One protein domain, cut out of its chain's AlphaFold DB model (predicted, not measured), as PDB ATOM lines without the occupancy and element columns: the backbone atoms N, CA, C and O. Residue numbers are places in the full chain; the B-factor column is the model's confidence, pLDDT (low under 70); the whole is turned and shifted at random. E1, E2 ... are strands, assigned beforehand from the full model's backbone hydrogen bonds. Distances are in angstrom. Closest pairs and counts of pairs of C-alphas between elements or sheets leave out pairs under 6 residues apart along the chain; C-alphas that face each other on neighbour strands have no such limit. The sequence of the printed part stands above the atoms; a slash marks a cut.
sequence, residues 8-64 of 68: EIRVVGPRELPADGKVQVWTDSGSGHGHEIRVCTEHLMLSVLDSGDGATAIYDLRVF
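What this domain is: This is residues 8 to 64 of the 68 residues of an uncharacterized protein of Plantactinospora sp. CNZ321 (UniProt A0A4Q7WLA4). The domain is one small sheet of five antiparallel strands, strongly twisted and curled like an open, half-formed barrel: the hairpin E2 and E3 crosses E1, which sits side by side with E5, and E4 borders E5 at the other edge. The tight link from E3 to E4 joins the sheet's two edge strands across the opening, though the two are not neighbours. The printed part has 57 residues, with no named helix and five named strands, E1 to E5 along the chain; the sheet's order is E3, E2, E1, E5, E4, and the class is all strand. The whole is compact, with a radius of gyration of the C-alphas of 10.7 A and spans of 32 by 25 by 17 A.

Where its parts are: Find C-alpha 8 at (-38.276, 8.569, 41.126); from there E1, residues 8 to 14, runs 18.4 A to C-alpha 14. Next comes E2, residues 22 to 27, 15.6 A long. Look for E3 at residues 35 to 40, 16.1 A long, ending at C-alpha 40 at (-25.047, 4.479, 36.685). E4 is short, residues 44 to 46, 6.5 A. E5, residues 56 to 63, is the longest strand with 8 residues; it runs 20.4 A and ends at C-alpha 63 at (-32.175, 9.559, 42.853).

How they stand to each other: Start with E1, an inner strand, and look beside it for E2. These antiparallel strands form a hairpin at 115 degrees between directions; the C-alphas of Gly 13 and Val 25, which face each other, are 4.4 A apart, and N 12 and O 26 are 2.8 A apart, within hydrogen-bond range. E2 and E3 form a hairpin at 147 degrees; the facing C-alphas of Gln 24 and Arg 38 are 4.5 A apart, and N 25 and O 37 are 2.9 A apart, within hydrogen-bond range. E1, E2 and E3 make a meander, each strand the antiparallel neighbour of the one before. Beside E1 you also find E5, antiparallel at 145 degrees, with the facing C-alphas of Pro 14 and Thr 56 4.3 A apart; N 11 and O 59, 2.9 A apart, are within hydrogen-bond range. E4 and E5 form a hairpin at 132 degrees, with the facing C-alphas of Leu 46 and Tyr 59 4.5 A apart and N 60 and O 45 within hydrogen-bond range at 2.8 A. E3 and E4 meet only through their link, while E2 and E4 are apart, as are E3 and E5.

The domain as a whole: The two farthest C-alphas, those of Ala 19 and Ser 31, are 32.2 A apart. The printed part has no cut, and no link between its strands is long. The mean pLDDT of the printed part is 87.1; look for values under 70 at residues 29 to 33 and at residue 64.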
ATOM      1  N   GLU A   8     -38.356   9.260  42.408       76.56
ATOM      2  CA  GLU A   8     -38.276   8.569  41.126       76.56
ATOM      3  C   GLU A   8     -38.490   9.595  40.014       76.56
ATOM      4  O   GLU A   8     -39.540  10.236  39.927       76.56
ATOM      5  N   ILE A   9     -37.458   9.797  39.197       85.88
ATOM      6  CA  ILE A   9     -37.513  10.688  38.035       85.88
ATOM      7  C   ILE A   9     -37.593   9.821  36.789       85.88
ATOM      8  O   ILE A   9     -36.804   8.893  36.627       85.88
ATOM      9  N   ARG A  10     -38.518  10.140  35.886       89.00
ATOM     10  CA  ARG A  10     -38.598   9.451  34.603       89.00
ATOM     11  C   ARG A  10     -37.572  10.016  33.637       89.00
ATOM     12  O   ARG A  10     -37.540  11.220  33.384       89.00
ATOM     13  N   VAL A  11     -36.771   9.125  33.080       91.62
ATOM     14  CA  VAL A  11     -35.747   9.454  32.096       91.62
ATOM     15  C   VAL A  11     -35.888   8.556  30.878       91.62
ATOM     16  O   VAL A  11     -36.412   7.447  30.956       91.62
ATOM     17  N   VAL A  12     -35.415   9.037  29.740       92.19
ATOM     18  CA  VAL A  12     -35.325   8.267  28.499       92.19
ATOM     19  C   VAL A  12     -33.854   8.014  28.220       92.19
ATOM     20  O   VAL A  12     -33.034   8.912  28.383       92.19
ATOM     21  N   GLY A  13     -33.501   6.804  27.819       93.12
ATOM     22  CA  GLY A  13     -32.124   6.436  27.496       93.12
ATOM     23  C   GLY A  13     -32.061   5.398  26.382       93.12
ATOM     24  O   GLY A  13     -33.108   4.946  25.913       93.12
ATOM     25  N   PRO A  14     -30.855   5.003  25.943       94.69
ATOM     26  CA  PRO A  14     -30.695   3.870  25.044       94.69
ATOM     27  C   PRO A  14     -31.135   2.580  25.739       94.69
ATOM     28  O   PRO A  14     -30.860   2.374  26.919       94.69
ATOM     29  N   ARG A  15     -31.807   1.707  24.989       94.62
ATOM     30  CA  ARG A  15     -32.279   0.403  25.473       94.62
ATOM     31  C   ARG A  15     -31.121  -0.563  25.711       94.62
ATOM     32  O   ARG A  15     -31.108  -1.304  26.693       94.62
ATOM     33  N   GLU A  16     -30.147  -0.547  24.809       94.06
ATOM     34  CA  GLU A  16     -28.899  -1.282  24.970       94.06
ATOM     35  C   GLU A  16     -27.972  -0.486  25.890       94.06
ATOM     36  O   GLU A  16     -27.387   0.527  25.504       94.06
ATOM     37  N   LEU A  17     -27.885  -0.930  27.144       92.00
ATOM     38  CA  LEU A  17     -27.052  -0.281  28.146       92.00
ATOM     39  C   LEU A  17     -25.573  -0.637  27.928       92.00
ATOM     40  O   LEU A  17     -25.245  -1.801  27.681       92.00
ATOM     41  N   PRO A  18     -24.661   0.341  28.045       89.94
ATOM     42  CA  PRO A  18     -23.244   0.110  27.832       89.94
ATOM     43  C   PRO A  18     -22.628  -0.703  28.981       89.94
ATOM     44  O   PRO A  18     -23.015  -0.593  30.146       89.94
ATOM     45  N   ALA A  19     -21.624  -1.514  28.646       88.38
ATOM     46  CA  ALA A  19     -20.953  -2.404  29.595       88.38
ATOM     47  C   ALA A  19     -20.070  -1.669  30.623       88.38
ATOM     48  O   ALA A  19     -19.699  -2.255  31.637       88.38
ATOM     49  N   ASP A  20     -19.740  -0.393  30.388       89.94
ATOM     50  CA  ASP A  20     -18.983   0.450  31.326       89.94
ATOM     51  C   ASP A  20     -19.820   0.893  32.542       89.94
ATOM     52  O   ASP A  20     -19.300   1.544  33.452       89.94
ATOM     53  N   GLY A  21     -21.111   0.540  32.565       88.38
ATOM     54  CA  GLY A  21     -22.011   0.759  33.693       88.38
ATOM     55  C   GLY A  21     -22.502   2.197  33.826       88.38
ATOM     56  O   GLY A  21     -23.140   2.527  34.827       88.38
ATOM     57  N   LYS A  22     -22.235   3.070  32.844       92.12
ATOM     58  CA  LYS A  22     -22.701   4.462  32.851       92.12
ATOM     59  C   LYS A  22     -23.361   4.820  31.539       92.12
ATOM     60  O   LYS A  22     -22.760   4.704  30.483       92.12
ATOM     61  N   VAL A  23     -24.555   5.380  31.615       93.44
ATOM     62  CA  VAL A  23     -25.341   5.734  30.437       93.44
ATOM     63  C   VAL A  23     -25.794   7.180  30.507       93.44
ATOM     64  O   VAL A  23     -25.966   7.751  31.587       93.44
ATOM     65  N   GLN A  24     -25.931   7.782  29.336       93.38
ATOM     66  CA  GLN A  24     -26.453   9.124  29.182       93.38
ATOM     67  C   GLN A  24     -27.962   9.041  28.937       93.38
ATOM     68  O   GLN A  24     -28.413   8.259  28.098       93.38
ATOM     69  N   VAL A  25     -28.733   9.783  29.728       91.69
ATOM     70  CA  VAL A  25     -30.200   9.772  29.700       91.69
ATOM     71  C   VAL A  25     -30.739  11.195  29.677       91.69
ATOM     72  O   VAL A  25     -30.103  12.122  30.182       91.69
ATOM     73  N   TRP A  26     -31.933  11.355  29.125       91.69
ATOM     74  CA  TRP A  26     -32.652  12.617  29.041       91.69
ATOM     75  C   TRP A  26     -33.783  12.640  30.063       91.69
ATOM     76  O   TRP A  26     -34.611  11.732  30.099       91.69
ATOM     77  N   THR A  27     -33.842  13.690  30.875       87.75
ATOM     78  CA  THR A  27     -35.009  14.006  31.708       87.75
ATOM     79  C   THR A  27     -35.817  15.114  31.053       87.75
ATOM     80  O   THR A  27     -35.255  16.074  30.519       87.75
ATOM     81  N   ASP A  28     -37.140  15.008  31.133       78.50
ATOM     82  CA  ASP A  28     -38.020  16.111  30.764       78.50
ATOM     83  C   ASP A  28     -37.862  17.250  31.785       78.50
ATOM     84  O   ASP A  28     -37.856  17.024  32.997       78.50
ATOM     85  N   SER A  29     -37.676  18.470  31.289       68.94
ATOM     86  CA  SER A  29     -37.556  19.695  32.087       68.94
ATOM     87  C   SER A  29     -38.852  20.512  32.105       68.94
ATOM     88  O   SER A  29     -38.888  21.592  32.701       68.94
ATOM     89  N   GLY A  30     -39.900  20.059  31.404       67.00
ATOM     90  CA  GLY A  30     -41.178  20.758  31.258       67.00
ATOM     91  C   GLY A  30     -41.095  22.096  30.509       67.00
ATOM     92  O   GLY A  30     -42.100  22.793  30.392       67.00
ATOM     93  N   SER A  31     -39.912  22.481  30.013       61.94
ATOM     94  CA  SER A  31     -39.637  23.806  29.434       61.94
ATOM     95  C   SER A  31     -38.883  23.761  28.096       61.94
ATOM     96  O   SER A  31     -38.385  24.777  27.615       61.94
ATOM     97  N   GLY A  32     -38.858  22.594  27.442       64.62
ATOM     98  CA  GLY A  32     -38.454  22.438  26.040       64.62
ATOM     99  C   GLY A  32     -37.131  21.703  25.842       64.62
ATOM    100  O   GLY A  32     -37.102  20.707  25.126       64.62
ATOM    101  N   HIS A  33     -36.042  22.136  26.487       67.25
ATOM    102  CA  HIS A  33     -34.770  21.407  26.416       67.25
ATOM    103  C   HIS A  33     -34.707  20.365  27.529       67.25
ATOM    104  O   HIS A  33     -34.562  20.717  28.701       67.25
ATOM    105  N   GLY A  34     -34.829  19.086  27.170       70.31
ATOM    106  CA  GLY A  34     -34.550  17.994  28.097       70.31
ATOM    107  C   GLY A  34     -33.122  18.113  28.636       70.31
ATOM    108  O   GLY A  34     -32.205  18.484  27.899       70.31
ATOM    109  N   HIS A  35     -32.930  17.839  29.925       81.88
ATOM    110  CA  HIS A  35     -31.587  17.823  30.500       81.88
ATOM    111  C   HIS A  35     -30.963  16.457  30.285       81.88
ATOM    112  O   HIS A  35     -31.578  15.428  30.558       81.88
ATOM    113  N   GLU A  36     -29.724  16.461  29.823       88.88
ATOM    114  CA  GLU A  36     -28.950  15.253  29.633       88.88
ATOM    115  C   GLU A  36     -28.065  15.016  30.859       88.88
ATOM    116  O   GLU A  36     -27.299  15.891  31.271       88.88
ATOM    117  N   ILE A  37     -28.188  13.841  31.465       87.88
ATOM    118  CA  ILE A  37     -27.445  13.461  32.667       87.88
ATOM    119  C   ILE A  37     -26.769  12.110  32.458       87.88
ATOM    120  O   ILE A  37     -27.296  11.229  31.782       87.88
ATOM    121  N   ARG A  38     -25.588  11.934  33.054       91.00
ATOM    122  CA  ARG A  38     -24.877  10.652  33.054       91.00
ATOM    123  C   ARG A  38     -25.121   9.938  34.376       91.00
ATOM    124  O   ARG A  38     -24.815  10.485  35.433       91.00
ATOM    125  N   VAL A  39     -25.650   8.722  34.310       89.62
ATOM    126  CA  VAL A  39     -26.071   7.940  35.482       89.62
ATOM    127  C   VAL A  39     -25.501   6.530  35.440       89.62
ATOM    128  O   VAL A  39     -25.162   6.024  34.371       89.62
ATOM    129  N   CYS A  40     -25.384   5.896  36.607       91.19
ATOM    130  CA  CYS A  40     -25.047   4.479  36.685       91.19
ATOM    131  C   CYS A  40     -26.243   3.637  36.225       91.19
ATOM    132  O   CYS A  40     -27.378   3.900  36.629       91.19
ATOM    133  N   THR A  41     -25.994   2.619  35.406       91.19
ATOM    134  CA  THR A  41     -27.046   1.744  34.859       91.19
ATOM    135  C   THR A  41     -27.799   0.987  35.952       91.19
ATOM    136  O   THR A  41     -28.994   0.756  35.820       91.19
ATOM    137  N   GLU A  42     -27.142   0.680  37.071       90.38
ATOM    138  CA  GLU A  42     -27.741   0.034  38.248       90.38
ATOM    139  C   GLU A  42     -28.810   0.884  38.960       90.38
ATOM    140  O   GLU A  42     -29.603   0.357  39.738       90.38
ATOM    141  N   HIS A  43     -28.856   2.195  38.696       89.69
ATOM    142  CA  HIS A  43     -29.880   3.097  39.232       89.69
ATOM    143  C   HIS A  43     -31.095   3.249  38.307       89.69
ATOM    144  O   HIS A  43     -32.062   3.918  38.684       89.69
ATOM    145  N   LEU A  44     -31.047   2.655  37.111       90.62
ATOM    146  CA  LEU A  44     -32.136   2.672  36.145       90.62
ATOM    147  C   LEU A  44     -32.993   1.421  36.291       90.62
ATOM    148  O   LEU A  44     -32.506   0.295  36.193       90.62
ATOM    149  N   MET A  45     -34.292   1.623  36.469       92.75
ATOM    150  CA  MET A  45     -35.281   0.552  36.405       92.75
ATOM    151  C   MET A  45     -36.156   0.764  35.183       92.75
ATOM    152  O   MET A  45     -36.617   1.877  34.958       92.75
ATOM    153  N   LEU A  46     -36.372  -0.278  34.375       93.38
ATOM    154  CA  LEU A  46     -37.259  -0.171  33.217       93.38
ATOM    155  C   LEU A  46     -38.663   0.205  33.700       93.38
ATOM    156  O   LEU A  46     -39.216  -0.459  34.580       93.38
ATOM    157  N   SER A  47     -39.212   1.281  33.144       91.50
ATOM    158  CA  SER A  47     -40.506   1.789  33.570       91.50
ATOM    159  C   SER A  47     -41.626   0.905  33.040       91.50
ATOM    160  O   SER A  47     -41.577   0.425  31.911       91.50
ATOM    161  N   VAL A  48     -42.698   0.766  33.818       91.94
ATOM    162  CA  VAL A  48     -43.929   0.082  33.377       91.94
ATOM    163  C   VAL A  48     -44.612   0.771  32.191       91.94
ATOM    164  O   VAL A  48     -45.501   0.195  31.576       91.94
ATOM    165  N   LEU A  49     -44.223   2.016  31.894       89.38
ATOM    166  CA  LEU A  49     -44.710   2.778  30.746       89.38
ATOM    167  C   LEU A  49     -43.898   2.535  29.467       89.38
ATOM    168  O   LEU A  49     -44.282   3.037  28.413       89.38
ATOM    169  N   ASP A  50     -42.773   1.823  29.551       91.62
ATOM    170  CA  ASP A  50     -41.985   1.474  28.375       91.62
ATOM    171  C   ASP A  50     -42.749   0.472  27.500       91.62
ATOM    172  O   ASP A  50     -43.202  -0.566  27.981       91.62
ATOM    173  N   SER A  51     -42.883   0.768  26.205       90.88
ATOM    174  CA  SER A  51     -43.617  -0.106  25.280       90.88
ATOM    175  C   SER A  51     -42.805  -1.308  24.799       90.88
ATOM    176  O   SER A  51     -43.367  -2.207  24.181       90.88
ATOM    177  N   GLY A  52     -41.499  -1.352  25.069       91.38
ATOM    178  CA  GLY A  52     -40.631  -2.421  24.585       91.38
ATOM    179  C   GLY A  52     -40.002  -2.176  23.206       91.38
ATOM    180  O   GLY A  52     -39.156  -2.966  22.791       91.38
ATOM    181  N   ASP A  53     -40.365  -1.094  22.514       90.12
ATOM    182  CA  ASP A  53     -40.022  -0.894  21.104       90.12
ATOM    183  C   ASP A  53     -38.888   0.113  20.872       90.12
ATOM    184  O   ASP A  53     -38.724   1.102  21.589       90.12
ATOM    185  N   GLY A  54     -38.135  -0.114  19.792       92.25
ATOM    186  CA  GLY A  54     -37.121   0.813  19.293       92.25
ATOM    187  C   GLY A  54     -35.801   0.814  20.071       92.25
ATOM    188  O   GLY A  54     -35.534  -0.029  20.925       92.25
ATOM    189  N   ALA A  55     -34.940   1.778  19.730       93.38
ATOM    190  CA  ALA A  55     -33.582   1.887  20.275       93.38
ATOM    191  C   ALA A  55     -33.517   2.562  21.658       93.38
ATOM    192  O   ALA A  55     -32.475   2.542  22.311       93.38
ATOM    193  N   THR A  56     -34.616   3.165  22.106       93.81
ATOM    194  CA  THR A  56     -34.717   3.866  23.388       93.81
ATOM    195  C   THR A  56     -35.638   3.127  24.347       93.81
ATOM    196  O   THR A  56     -36.506   2.360  23.927       93.81
ATOM    197  N   ALA A  57     -35.458   3.377  25.637       94.88
ATOM    198  CA  ALA A  57     -36.322   2.872  26.686       94.88
ATOM    199  C   ALA A  57     -36.616   3.953  27.731       94.88
ATOM    200  O   ALA A  57     -35.822   4.879  27.940       94.88
ATOM    201  N   ILE A  58     -37.777   3.829  28.369       93.25
ATOM    202  CA  ILE A  58     -38.192   4.668  29.491       93.25
ATOM    203  C   ILE A  58     -37.736   4.006  30.789       93.25
ATOM    204  O   ILE A  58     -38.057   2.848  31.054       93.25
ATOM    205  N   TYR A  59     -37.036   4.763  31.625       92.62
ATOM    206  CA  TYR A  59     -36.550   4.309  32.918       92.62
ATOM    207  C   TYR A  59     -37.084   5.184  34.047       92.62
ATOM    208  O   TYR A  59     -37.188   6.405  33.913       92.62
ATOM    209  N   ASP A  60     -37.363   4.561  35.184       91.44
ATOM    210  CA  ASP A  60     -37.520   5.244  36.457       91.44
ATOM    211  C   ASP A  60     -36.137   5.263  37.139       91.44
ATOM    212  O   ASP A  60     -35.548   4.225  37.462       91.44
ATOM    213  N   LEU A  61     -35.564   6.461  37.271       88.81
ATOM    214  CA  LEU A  61     -34.261   6.704  37.881       88.81
ATOM    215  C   LEU A  61     -34.432   6.912  39.384       88.81
ATOM    216  O   LEU A  61     -35.101   7.854  39.820       88.81
ATOM    217  N   ARG A  62     -33.753   6.084  40.179       84.75
ATOM    218  CA  ARG A  62     -33.677   6.275  41.630       84.75
ATOM    219  C   ARG A  62     -32.628   7.324  41.966       84.75
ATOM    220  O   ARG A  62     -31.428   7.077  41.847       84.75
ATOM    221  N   VAL A  63     -33.078   8.492  42.417       73.25
ATOM    222  CA  VAL A  63     -32.175   9.559  42.853       73.25
ATOM    223  C   VAL A  63     -31.930   9.444  44.353       73.25
ATOM    224  O   VAL A  63     -32.801   9.732  45.175       73.25
ATOM    225  N   PHE A  64     -30.712   9.057  44.720       64.81
ATOM    226  CA  PHE A  64     -30.224   9.207  46.086       64.81
ATOM    227  C   PHE A  64     -29.656  10.618  46.230       64.81
ATOM    228  O   PHE A  64     -28.555  10.907  45.766       64.81
TER     229      PHE A  64